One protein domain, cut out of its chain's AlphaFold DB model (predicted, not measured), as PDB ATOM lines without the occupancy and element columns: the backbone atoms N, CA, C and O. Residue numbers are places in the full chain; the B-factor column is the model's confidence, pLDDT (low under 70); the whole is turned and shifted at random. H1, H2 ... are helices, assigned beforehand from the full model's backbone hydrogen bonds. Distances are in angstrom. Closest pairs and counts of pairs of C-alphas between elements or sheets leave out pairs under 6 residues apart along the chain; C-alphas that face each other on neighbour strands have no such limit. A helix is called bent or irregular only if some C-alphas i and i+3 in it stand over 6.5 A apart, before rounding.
ATOM      1  N   VAL A 133     290.708  98.646  47.169       98.19
ATOM      2  CA  VAL A 133     289.763  99.616  47.752       98.19
ATOM      3  C   VAL A 133     288.450  98.935  48.132       98.19
ATOM      4  O   VAL A 133     287.944  99.146  49.234       98.19
ATOM      5  N   PHE A 134     287.923  98.071  47.258       97.88
ATOM      6  CA  PHE A 134     286.723  97.292  47.551       97.88
ATOM      7  C   PHE A 134     286.893  96.438  48.813       97.88
ATOM      8  O   PHE A 134     286.047  96.495  49.704       97.88
ATOM      9  N   LEU A 135     287.989  95.681  48.922       96.69
ATOM     10  CA  LEU A 135     288.226  94.822  50.083       96.69
ATOM     11  C   LEU A 135     288.416  95.632  51.360       96.69
ATOM     12  O   LEU A 135     287.839  95.281  52.382       96.69
ATOM     13  N   ARG A 136     289.162  96.740  51.299       96.44
ATOM     14  CA  ARG A 136     289.390  97.624  52.448       96.44
ATOM     15  C   ARG A 136     288.077  98.182  53.002       96.44
ATOM     16  O   ARG A 136     287.897  98.201  54.213       96.44
ATOM     17  N   ASN A 137     287.165  98.595  52.124       96.44
ATOM     18  CA  ASN A 137     285.890  99.200  52.517       96.44
ATOM     19  C   ASN A 137     284.864  98.179  53.028       96.44
ATOM     20  O   ASN A 137     283.955  98.547  53.766       96.44
ATOM     21  N   ASN A 138     284.996  96.908  52.640       93.44
ATOM     22  CA  ASN A 138     284.022  95.862  52.959       93.44
ATOM     23  C   ASN A 138     284.570  94.775  53.900       93.44
ATOM     24  O   ASN A 138     283.872  93.800  54.175       93.44
ATOM     25  N   GLN A 139     285.794  94.927  54.412       88.31
ATOM     26  CA  GLN A 139     286.478  93.903  55.209       88.31
ATOM     27  C   GLN A 139     285.671  93.474  56.442       88.31
ATOM     28  O   GLN A 139     285.562  92.278  56.711       88.31
ATOM     29  N   ASP A 140     285.068  94.426  57.158       85.56
ATOM     30  CA  ASP A 140     284.281  94.154  58.368       85.56
ATOM     31  C   ASP A 140     282.978  93.402  58.073       85.56
ATOM     32  O   ASP A 140     282.519  92.588  58.881       85.56
ATOM     33  N   GLN A 141     282.383  93.668  56.907       84.38
ATOM     34  CA  GLN A 141     281.163  93.002  56.461       84.38
ATOM     35  C   GLN A 141     281.469  91.575  56.003       84.38
ATOM     36  O   GLN A 141     280.828  90.639  56.476       84.38
ATOM     37  N   ILE A 142     282.487  91.404  55.152       87.44
ATOM     38  CA  ILE A 142     282.939  90.096  54.650       87.44
ATOM     39  C   ILE A 142     283.408  89.211  55.812       87.44
ATOM     40  O   ILE A 142     283.035  88.042  55.911       87.44
ATOM     41  N   GLY A 143     284.194  89.779  56.724       85.88
ATOM     42  CA  GLY A 143     284.829  89.063  57.820       85.88
ATOM     43  C   GLY A 143     286.104  88.334  57.388       85.88
ATOM     44  O   GLY A 143     286.204  87.756  56.306       85.88
ATOM     45  N   THR A 144     287.097  88.324  58.278       87.06
ATOM     46  CA  THR A 144     288.451  87.822  57.993       87.06
ATOM     47  C   THR A 144     288.483  86.363  57.536       87.06
ATOM     48  O   THR A 144     289.209  86.030  56.604       87.06
ATOM     49  N   TYR A 145     287.692  85.481  58.154       85.62
ATOM     50  CA  TYR A 145     287.693  84.063  57.787       85.62
ATOM     51  C   TYR A 145     287.114  83.839  56.380       85.62
ATOM     52  O   TYR A 145     287.730  83.138  55.581       85.62
ATOM     53  N   CYS A 146     285.974  84.463  56.056       86.44
ATOM     54  CA  CYS A 146     285.364  84.382  54.723       86.44
ATOM     55  C   CYS A 146     286.300  84.949  53.645       86.44
ATOM     56  O   CYS A 146     286.450  84.367  52.569       86.44
ATOM     57  N   LEU A 147     286.997  86.043  53.961       91.69
ATOM     58  CA  LEU A 147     288.030  86.589  53.092       91.69
ATOM     59  C   LEU A 147     289.129  85.548  52.833       91.69
ATOM     60  O   LEU A 147     289.431  85.243  51.683       91.69
ATOM     61  N   PHE A 148     289.694  84.961  53.891       92.75
ATOM     62  CA  PHE A 148     290.798  84.007  53.779       92.75
ATOM     63  C   PHE A 148     290.417  82.715  53.060       92.75
ATOM     64  O   PHE A 148     291.190  82.268  52.215       92.75
ATOM     65  N   ILE A 149     289.241  82.140  53.328       88.25
ATOM     66  CA  ILE A 149     288.789  80.965  52.574       88.25
ATOM     67  C   ILE A 149     288.582  81.319  51.096       88.25
ATOM     68  O   ILE A 149     289.055  80.590  50.235       88.25
ATOM     69  N   SER A 150     288.016  82.492  50.782       92.31
ATOM     70  CA  SER A 150     287.842  82.928  49.388       92.31
ATOM     71  C   SER A 150     289.185  83.075  48.667       92.31
ATOM     72  O   SER A 150     289.341  82.575  47.559       92.31
ATOM     73  N   PHE A 151     290.190  83.688  49.304       93.94
ATOM     74  CA  PHE A 151     291.553  83.754  48.758       93.94
ATOM     75  C   PHE A 151     292.146  82.365  48.515       93.94
ATOM     76  O   PHE A 151     292.743  82.120  47.466       93.94
ATOM     77  N   TYR A 152     292.004  81.473  49.494       90.75
ATOM     78  CA  TYR A 152     292.579  80.135  49.457       90.75
ATOM     79  C   TYR A 152     291.974  79.280  48.334       90.75
ATOM     80  O   TYR A 152     292.715  78.680  47.553       90.75
ATOM     81  N   GLU A 153     290.649  79.278  48.209       89.56
ATOM     82  CA  GLU A 153     289.919  78.471  47.225       89.56
ATOM     83  C   GLU A 153     290.012  79.056  45.808       89.56
ATOM     84  O   GLU A 153     290.192  78.323  44.835       89.56
ATOM     85  N   ILE A 154     290.032  80.384  45.663       91.31
ATOM     86  CA  ILE A 154     290.235  81.019  44.352       91.31
ATOM     87  C   ILE A 154     291.657  80.792  43.842       91.31
ATOM     88  O   ILE A 154     291.841  80.472  42.666       91.31
ATOM     89  N   TYR A 155     292.666  80.873  44.716       89.31
ATOM     90  CA  TYR A 155     294.019  80.439  44.368       89.31
ATOM     91  C   TYR A 155     294.020  78.977  43.908       89.31
ATOM     92  O   TYR A 155     294.654  78.636  42.910       89.31
ATOM     93  N   TYR A 156     293.279  78.112  44.603       84.94
ATOM     94  CA  TYR A 156     293.178  76.705  44.248       84.94
ATOM     95  C   TYR A 156     292.615  76.507  42.831       84.94
ATOM     96  O   TYR A 156     293.099  75.649  42.084       84.94
ATOM     97  N   ALA A 157     291.616  77.296  42.436       87.81
ATOM     98  CA  ALA A 157     291.036  77.271  41.096       87.81
ATOM     99  C   ALA A 157     291.927  77.934  40.028       87.81
ATOM    100  O   ALA A 157     291.925  77.512  38.866       87.81
ATOM    101  N   ARG A 158     292.691  78.969  40.405       87.81
ATOM    102  CA  ARG A 158     293.525  79.796  39.515       87.81
ATOM    103  C   ARG A 158     294.930  80.035  40.103       87.81
ATOM    104  O   ARG A 158     295.257  81.159  40.488       87.81
ATOM    105  N   PRO A 159     295.816  79.022  40.109       85.06
ATOM    106  CA  PRO A 159     297.123  79.130  40.769       85.06
ATOM    107  C   PRO A 159     298.046  80.217  40.201       85.06
ATOM    108  O   PRO A 159     298.904  80.732  40.913       85.06
ATOM    109  N   PHE A 160     297.859  80.610  38.937       84.81
ATOM    110  CA  PHE A 160     298.621  81.690  38.300       84.81
ATOM    111  C   PHE A 160     298.329  83.083  38.888       84.81
ATOM    112  O   PHE A 160     299.118  83.999  38.683       84.81
ATOM    113  N   LEU A 161     297.232  83.251  39.638       90.31
ATOM    114  CA  LEU A 161     296.911  84.504  40.331       90.31
ATOM    115  C   LEU A 161     297.688  84.673  41.643       90.31
ATOM    116  O   LEU A 161     297.562  85.717  42.279       90.31
ATOM    117  N   LEU A 162     298.471  83.670  42.066       89.31
ATOM    118  CA  LEU A 162     299.109  83.639  43.386       89.31
ATOM    119  C   LEU A 162     299.874  84.923  43.715       89.31
ATOM    120  O   LEU A 162     299.732  85.432  44.823       89.31
ATOM    121  N   ASP A 163     300.656  85.454  42.775       90.19
ATOM    122  CA  ASP A 163     301.456  86.654  43.022       90.19
ATOM    123  C   ASP A 163     300.580  87.886  43.274       90.19
ATOM    124  O   ASP A 163     300.768  88.562  44.285       90.19
ATOM    125  N   ASN A 164     299.559  88.112  42.439       94.38
ATOM    126  CA  ASN A 164     298.602  89.207  42.628       94.38
ATOM    127  C   ASN A 164     297.838  89.052  43.957       94.38
ATOM    128  O   ASN A 164     297.647  90.020  44.689       94.38
ATOM    129  N   LEU A 165     297.415  87.835  44.308       94.88
ATOM    130  CA  LEU A 165     296.690  87.576  45.558       94.88
ATOM    131  C   LEU A 165     297.572  87.813  46.793       94.88
ATOM    132  O   LEU A 165     297.123  88.394  47.780       94.88
ATOM    133  N   VAL A 166     298.836  87.395  46.738       93.81
ATOM    134  CA  VAL A 166     299.821  87.613  47.805       93.81
ATOM    135  C   VAL A 166     300.133  89.097  47.974       93.81
ATOM    136  O   VAL A 166     300.131  89.584  49.105       93.81
ATOM    137  N   GLU A 167     300.349  89.825  46.880       95.75
ATOM    138  CA  GLU A 167     300.569  91.274  46.910       95.75
ATOM    139  C   GLU A 167     299.361  92.001  47.519       95.75
ATOM    140  O   GLU A 167     299.505  92.878  48.373       95.75
ATOM    141  N   LEU A 168     298.146  91.579  47.159       97.38
ATOM    142  CA  LEU A 168     296.913  92.134  47.705       97.38
ATOM    143  C   LEU A 168     296.800  91.903  49.221       97.38
ATOM    144  O   LEU A 168     296.489  92.834  49.966       97.38
ATOM    145  N   LEU A 169     297.113  90.697  49.702       96.94
ATOM    146  CA  LEU A 169     297.141  90.378  51.136       96.94
ATOM    147  C   LEU A 169     298.210  91.179  51.897       96.94
ATOM    148  O   LEU A 169     297.984  91.563  53.050       96.94
ATOM    149  N   GLN A 170     299.365  91.445  51.272       96.62
ATOM    150  CA  GLN A 170     300.401  92.320  51.830       96.62
ATOM    151  C   GLN A 170     299.897  93.757  51.948       96.62
ATOM    152  O   GLN A 170     300.008  94.348  53.022       96.62
ATOM    153  N   LYS A 171     299.287  94.294  50.885       97.50
ATOM    154  CA  LYS A 171     298.744  95.659  50.856       97.50
ATOM    155  C   LYS A 171     297.605  95.855  51.857       97.50
ATOM    156  O   LYS A 171     297.507  96.907  52.481       97.50
ATOM    157  N   LEU A 172     296.777  94.831  52.069       96.69
ATOM    158  CA  LEU A 172     295.741  94.822  53.108       96.69
ATOM    159  C   LEU A 172     296.308  94.746  54.535       96.69
ATOM    160  O   LEU A 172     295.602  95.088  55.482       96.69
ATOM    161  N   GLY A 173     297.565  94.324  54.701       96.31
ATOM    162  CA  GLY A 173     298.210  94.167  56.005       96.31
ATOM    163  C   GLY A 173     297.814  92.891  56.753       96.31
ATOM    164  O   GLY A 173     298.082  92.785  57.945       96.31
ATOM    165  N   VAL A 174     297.203  91.914  56.071       96.31
ATOM    166  CA  VAL A 174     296.626  90.698  56.688       96.31
ATOM    167  C   VAL A 174     297.381  89.412  56.333       96.31
ATOM    168  O   VAL A 174     296.981  88.320  56.726       96.31
ATOM    169  N   ILE A 175     298.493  89.502  55.593       96.06
ATOM    170  CA  ILE A 175     299.185  88.311  55.075       96.06
ATOM    171  C   ILE A 175     299.738  87.379  56.171       96.06
ATOM    172  O   ILE A 175     299.778  86.165  55.981       96.06
ATOM    173  N   LYS A 176     300.143  87.911  57.332       95.19
ATOM    174  CA  LYS A 176     300.622  87.093  58.465       95.19
ATOM    175  C   LYS A 176     299.496  86.248  59.067       95.19
ATOM    176  O   LYS A 176     299.694  85.066  59.366       95.19
ATOM    177  N   ASP A 177     298.313  86.839  59.188       94.62
ATOM    178  CA  ASP A 177     297.117  86.156  59.677       94.62
ATOM    179  C   ASP A 177     296.655  85.110  58.661       94.62
ATOM    180  O   ASP A 177     296.363  83.973  59.030       94.62
ATOM    181  N   PHE A 178     296.701  85.448  57.368       94.44
ATOM    182  CA  PHE A 178     296.415  84.507  56.287       94.44
ATOM    183  C   PHE A 178     297.391  83.321  56.270       94.44
ATOM    184  O   PHE A 178     296.982  82.175  56.098       94.44
ATOM    185  N   ALA A 179     298.683  83.561  56.500       91.81
ATOM    186  CA  ALA A 179     299.678  82.496  56.583       91.81
ATOM    187  C   ALA A 179     299.398  81.540  57.757       91.81
ATOM    188  O   ALA A 179     299.486  80.318  57.610       91.81
ATOM    189  N   SER A 180     298.996  82.091  58.906       90.00
ATOM    190  CA  SER A 180     298.576  81.311  60.076       90.00
ATOM    191  C   SER A 180     297.298  80.513  59.797       90.00
ATOM    192  O   SER A 180     297.220  79.332  60.146       90.00
ATOM    193  N   PHE A 181     296.330  81.127  59.111       89.19
ATOM    194  CA  PHE A 181     295.121  80.465  58.628       89.19
ATOM    195  C   PHE A 181     295.458  79.276  57.722       89.19
ATOM    196  O   PHE A 181     294.971  78.177  57.975       89.19
ATOM    197  N   CYS A 182     296.344  79.454  56.737       87.75
ATOM    198  CA  CYS A 182     296.736  78.393  55.810       87.75
ATOM    199  C   CYS A 182     297.310  77.169  56.537       87.75
ATOM    200  O   CYS A 182     296.949  76.050  56.189       87.75
ATOM    201  N   LEU A 183     298.157  77.371  57.556       83.12
ATOM    202  CA  LEU A 183     298.739  76.282  58.354       83.12
ATOM    203  C   LEU A 183     297.692  75.521  59.177       83.12
ATOM    204  O   LEU A 183     297.749  74.295  59.280       83.12
ATOM    205  N   LYS A 184     296.733  76.235  59.779       82.56
ATOM    206  CA  LYS A 184     295.643  75.611  60.541       82.56
ATOM    207  C   LYS A 184     294.723  74.828  59.607       82.56
ATOM    208  O   LYS A 184     294.501  73.638  59.817       82.56
ATOM    209  N   HIS A 185     294.269  75.481  58.542       77.62
ATOM    210  CA  HIS A 185     293.354  74.904  57.567       77.62
ATOM    211  C   HIS A 185     293.973  73.700  56.836       77.62
ATOM    212  O   HIS A 185     293.293  72.707  56.583       77.62
ATOM    213  N   SER A 186     295.287  73.718  56.568       69.31
ATOM    214  CA  SER A 186     295.979  72.578  55.954       69.31
ATOM    215  C   SER A 186     296.058  71.343  56.850       69.31
ATOM    216  O   SER A 186     296.067  70.237  56.324       69.31
ATOM    217  N   ASN A 187     296.130  71.517  58.174       61.44
ATOM    218  CA  ASN A 187     296.233  70.405  59.126       61.44
ATOM    219  C   ASN A 187     294.883  69.724  59.390       61.44
ATOM    220  O   ASN A 187     294.848  68.561  59.785       61.44
ATOM    221  N   GLU A 188     293.777  70.443  59.191       58.38
ATOM    222  CA  GLU A 188     292.416  69.927  59.381       58.38
ATOM    223  C   GLU A 188     291.932  69.094  58.181       58.38
ATOM    224  O   GLU A 188     291.109  68.191  58.339       58.38
ATOM    225  N   ALA A 189     292.472  69.339  56.985       53.75
ATOM    226  CA  ALA A 189     292.177  68.553  55.797       53.75
ATOM    227  C   ALA A 189     293.059  67.289  55.731       53.75
ATOM    228  O   ALA A 189     294.280  67.366  55.820       53.75
ATOM    229  N   THR A 190     292.440  66.119  55.549       40.34
ATOM    230  CA  THR A 190     293.097  64.798  55.523       40.34
ATOM    231  C   THR A 190     294.377  64.743  54.672       40.34
ATOM    232  O   THR A 190     294.450  65.369  53.618       40.34
ATOM    233  N   VAL A 191     295.322  63.905  55.122       37.09
ATOM    234  CA  VAL A 191     296.736  63.649  54.733       37.09
ATOM    235  C   VAL A 191     297.048  63.449  53.230       37.09
ATOM    236  O   VAL A 191     298.194  63.193  52.866       37.09
ATOM    237  N   ILE A 192     296.101  63.635  52.311       41.62
ATOM    238  CA  ILE A 192     296.431  63.766  50.887       41.62
ATOM    239  C   ILE A 192     297.009  65.169  50.684       41.62
ATOM    240  O   ILE A 192     296.304  66.156  50.482       41.62
ATOM    241  N   VAL A 193     298.329  65.237  50.838       49.41
ATOM    242  CA  VAL A 193     299.180  66.400  50.611       49.41
ATOM    243  C   VAL A 193     298.927  66.927  49.199       49.41
ATOM    244  O   VAL A 193     299.422  66.385  48.213       49.41
ATOM    245  N   ASP A 194     298.117  67.974  49.103       61.50
ATOM    246  CA  ASP A 194     297.795  68.606  47.833       61.50
ATOM    247  C   ASP A 194     299.015  69.382  47.304       61.50
ATOM    248  O   ASP A 194     299.615  70.209  48.007       61.50
ATOM    249  N   ARG A 195     299.399  69.131  46.048       62.69
ATOM    250  CA  ARG A 195     300.498  69.838  45.369       62.69
ATOM    251  C   ARG A 195     300.248  71.353  45.323       62.69
ATOM    252  O   ARG A 195     301.190  72.128  45.492       62.69
ATOM    253  N   LYS A 196     298.982  71.791  45.243       64.56
ATOM    254  CA  LYS A 196     298.584  73.212  45.307       64.56
ATOM    255  C   LYS A 196     298.908  73.858  46.643       64.56
ATOM    256  O   LYS A 196     299.416  74.980  46.680       64.56
ATOM    257  N   ARG A 197     298.644  73.147  47.746       70.25
ATOM    258  CA  ARG A 197     298.975  73.614  49.102       70.25
ATOM    259  C   ARG A 197     300.465  73.836  49.233       70.25
ATOM    260  O   ARG A 197     300.886  74.839  49.796       70.25
ATOM    261  N   SER A 198     301.249  72.929  48.658       71.06
ATOM    262  CA  SER A 198     302.700  73.053  48.659       71.06
ATOM    263  C   SER A 198     303.141  74.352  47.984       71.06
ATOM    264  O   SER A 198     303.930  75.066  48.580       71.06
ATOM    265  N   LEU A 199     302.610  74.727  46.816       77.19
ATOM    266  CA  LEU A 199     302.994  75.977  46.136       77.19
ATOM    267  C   LEU A 199     302.674  77.247  46.946       77.19
ATOM    268  O   LEU A 199     303.555  78.089  47.126       77.19
ATOM    269  N   LEU A 200     301.471  77.357  47.519       83.56
ATOM    270  CA  LEU A 200     301.120  78.492  48.379       83.56
ATOM    271  C   LEU A 200     301.996  78.533  49.638       83.56
ATOM    272  O   LEU A 200     302.589  79.564  49.949       83.56
ATOM    273  N   LEU A 201     302.137  77.404  50.342       81.88
ATOM    274  CA  LEU A 201     302.982  77.318  51.535       81.88
ATOM    275  C   LEU A 201     304.449  77.636  51.206       81.88
ATOM    276  O   LEU A 201     305.114  78.321  51.972       81.88
ATOM    277  N   ARG A 202     304.952  77.221  50.040       80.06
ATOM    278  CA  ARG A 202     306.292  77.587  49.560       80.06
ATOM    279  C   ARG A 202     306.432  79.091  49.375       80.06
ATOM    280  O   ARG A 202     307.394  79.664  49.873       80.06
ATOM    281  N   LYS A 203     305.470  79.744  48.715       85.19
ATOM    282  CA  LYS A 203     305.478  81.205  48.556       85.19
ATOM    283  C   LYS A 203     305.485  81.904  49.918       85.19
ATOM    284  O   LYS A 203     306.298  82.798  50.140       85.19
ATOM    285  N   LEU A 204     304.653  81.455  50.857       87.44
ATOM    286  CA  LEU A 204     304.612  81.990  52.223       87.44
ATOM    287  C   LEU A 204     305.923  81.747  52.996       87.44
ATOM    288  O   LEU A 204     306.356  82.610  53.761       87.44
ATOM    289  N   TYR A 205     306.582  80.607  52.780       84.62
ATOM    290  CA  TYR A 205     307.899  80.304  53.342       84.62
ATOM    291  C   TYR A 205     308.986  81.233  52.792       84.62
ATOM    292  O   TYR A 205     309.741  81.810  53.571       84.62
ATOM    293  N   PHE A 206     309.031  81.446  51.473       84.06
ATOM    294  CA  PHE A 206     309.985  82.370  50.849       84.06
ATOM    295  C   PHE A 206     309.802  83.813  51.331       84.06
ATOM    296  O   PHE A 206     310.778  84.537  51.517       84.06
ATOM    297  N   LEU A 207     308.563  84.206  51.629       87.69
ATOM    298  CA  LEU A 207     308.244  85.486  52.265       87.69
ATOM    299  C   LEU A 207     308.580  85.538  53.767       87.69
ATOM    300  O   LEU A 207     308.306  86.548  54.413       87.69
ATOM    301  N   LYS A 208     309.165  84.476  54.338       89.62
ATOM    302  CA  LYS A 208     309.508  84.333  55.763       89.62
ATOM    303  C   LYS A 208     308.298  84.467  56.699       89.62
ATOM    304  O   LYS A 208     308.438  84.898  57.841       89.62
ATOM    305  N   LEU A 209     307.105  84.105  56.219       88.56
ATOM    306  CA  LEU A 209     305.861  84.168  56.996       88.56
ATOM    307  C   LEU A 209     305.574  82.874  57.760       88.56
ATOM    308  O   LEU A 209     304.856  82.895  58.756       88.56
ATOM    309  N   ILE A 210     306.130  81.752  57.300       85.75
ATOM    310  CA  ILE A 210     306.006  80.446  57.949       85.75
ATOM    311  C   ILE A 210     307.368  79.765  58.046       85.75
ATOM    312  O   ILE A 210     308.240  79.969  57.205       85.75
ATOM    313  N   ASP A 211     307.535  78.941  59.076       81.94
ATOM    314  CA  ASP A 211     308.741  78.141  59.281       81.94
ATOM    315  C   ASP A 211     308.673  76.841  58.463       81.94
ATOM    316  O   ASP A 211     307.619  76.205  58.355       81.94
ATOM    317  N   ARG A 212     309.821  76.414  57.926       73.62
ATOM    318  CA  ARG A 212     309.995  75.166  57.183       73.62
ATOM    319  C   ARG A 212     309.553  73.950  57.990       73.62
ATOM    320  O   ARG A 212     309.001  73.025  57.391       73.62
ATOM    321  N   SER A 213     309.781  73.959  59.306       78.31
ATOM    322  CA  SER A 213     309.407  72.876  60.231       78.31
ATOM    323  C   SER A 213     307.900  72.588  60.239       78.31
ATOM    324  O   SER A 213     307.482  71.471  60.532       78.31
ATOM    325  N   LYS A 214     307.081  73.578  59.858       73.19
ATOM    326  CA  LYS A 214     305.618  73.481  59.801       73.19
ATOM    327  C   LYS A 214     305.092  72.977  58.456       73.19
ATOM    328  O   LYS A 214     303.886  72.822  58.302       73.19
ATOM    329  N   ILE A 215     305.969  72.740  57.478       70.94
ATOM    330  CA  ILE A 215     305.592  72.313  56.129       70.94
ATOM    331  C   ILE A 215     306.026  70.860  55.931       70.94
ATOM    332  O   ILE A 215     307.216  70.553  55.881       70.94
ATOM    333  N   SER A 216     305.076  69.950  55.742       65.62
ATOM    334  CA  SER A 216     305.399  68.603  55.268       65.62
ATOM    335  C   SER A 216     305.502  68.620  53.743       65.62
ATOM    336  O   SER A 216     304.506  68.498  53.034       65.62
ATOM    337  N   LEU A 217     306.715  68.823  53.222       61.12
ATOM    338  CA  LEU A 217     307.010  68.565  51.812       61.12
ATOM    339  C   LEU A 217     307.479  67.111  51.721       61.12
ATOM    340  O   LEU A 217     308.665  66.838  51.891       61.12
ATOM    341  N   SER A 218     306.553  66.177  51.509       54.34
ATOM    342  CA  SER A 218     306.925  64.841  51.027       54.34
ATOM    343  C   SER A 218     307.789  64.998  49.761       54.34
ATOM    344  O   SER A 218     307.508  65.905  48.970       54.34
ATOM    345  N   PRO A 219     308.855  64.200  49.559       47.75
ATOM    346  CA  PRO A 219     309.698  64.295  48.373       47.75
ATOM    347  C   PRO A 219     308.893  63.854  47.149       47.75
ATOM    348  O   PRO A 219     308.810  62.679  46.798       47.75
TER     349      PRO A 219
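This is residues 133 to 219 of the 482 residues of a protein of Tritrichomonas foetus (UniProt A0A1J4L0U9). Two helical hairpins, H2 with H3 and H4 with H5, pack together into one body, H4 crossing H2 at nearly a right angle. Short H1 lies at one end of the long axis, and the unnamed residues 207 to 219 run along the other end. The printed part has 87 residues with five named helices, in the order H1, H2, H3, H4, H5, and no named strand; the class is all helix. The whole is compact, with a radius of gyration of the C-alphas of 12.8 A, but elongated in outline, spanning 42 by 24 by 22 A.

H1, residues 133 to 142, touches no helix. It is close to H2, residues 144 to 157, but not clearly touching; their closest C-alphas, of Gln 139 and Leu 147, are 7.8 A apart. H2 and H3, residues 159 to 172, form a hairpin at a shallow tilt of 23 degrees, opposite ways. They touch through residues 151 to 155 and 161 to 165 alone, with the C-alphas of Tyr 155 and Leu 162 closest at 6.1 A. H4, residues 175 to 188, is the hub, touching three helices. H4 and H2 only just touch, with 3 pairs of C-alphas within 8 A, through residues 178 to 182 and 148 to 152 alone; the closest are Phe 148 and Phe 178, 6.2 A. Their lines are about perpendicular at 72 degrees, only just beyond steep. H3 and H4 touch only at the corner by their link, and only just, with 3 pairs of C-alphas within 8 A; those of Leu 169 and Ile 175 are closest at 4.9 A. H4 forms a hairpin with H5, residues 195 to 206, at a tilt of 36 degrees, only just steep, opposite ways; the closest C-alphas, of Ala 179 and Leu 204, are 6.6 A apart. H1 is apart from H4 and H5. Every O i to N i+4 pair is within hydrogen-bond range in H2, H4 and H5, against 4 of 6 in H1 and 8 of 10 in H3.

H1 begins at C-alpha 133 (289.763, 99.616, 47.752) and is 13.6 A long. It is irregular, with C-alphas 137 and 140 7.9 A apart. H2 measures 20.1 A, H3 20.0 A and H4 20.1 A from first to last C-alpha. H3 is irregular too, with C-alphas 160 and 163 7.4 A apart. H4 begins at C-alpha 175 (299.185, 88.311, 55.075). H5, 16.6 A long, ends at C-alpha 206 (309.985, 82.370, 50.849).

The two C-alphas farthest apart, of Asn 137 and Pro 219, are 42.5 A apart. The printed part has no cut. The links H1 to H2, H2 to H3 and H3 to H4 are tight, H4 to H5 is short, and no link is long. The mean pLDDT of the printed part is 82.7; residues 186 to 196 and 216 to 219 are under 70.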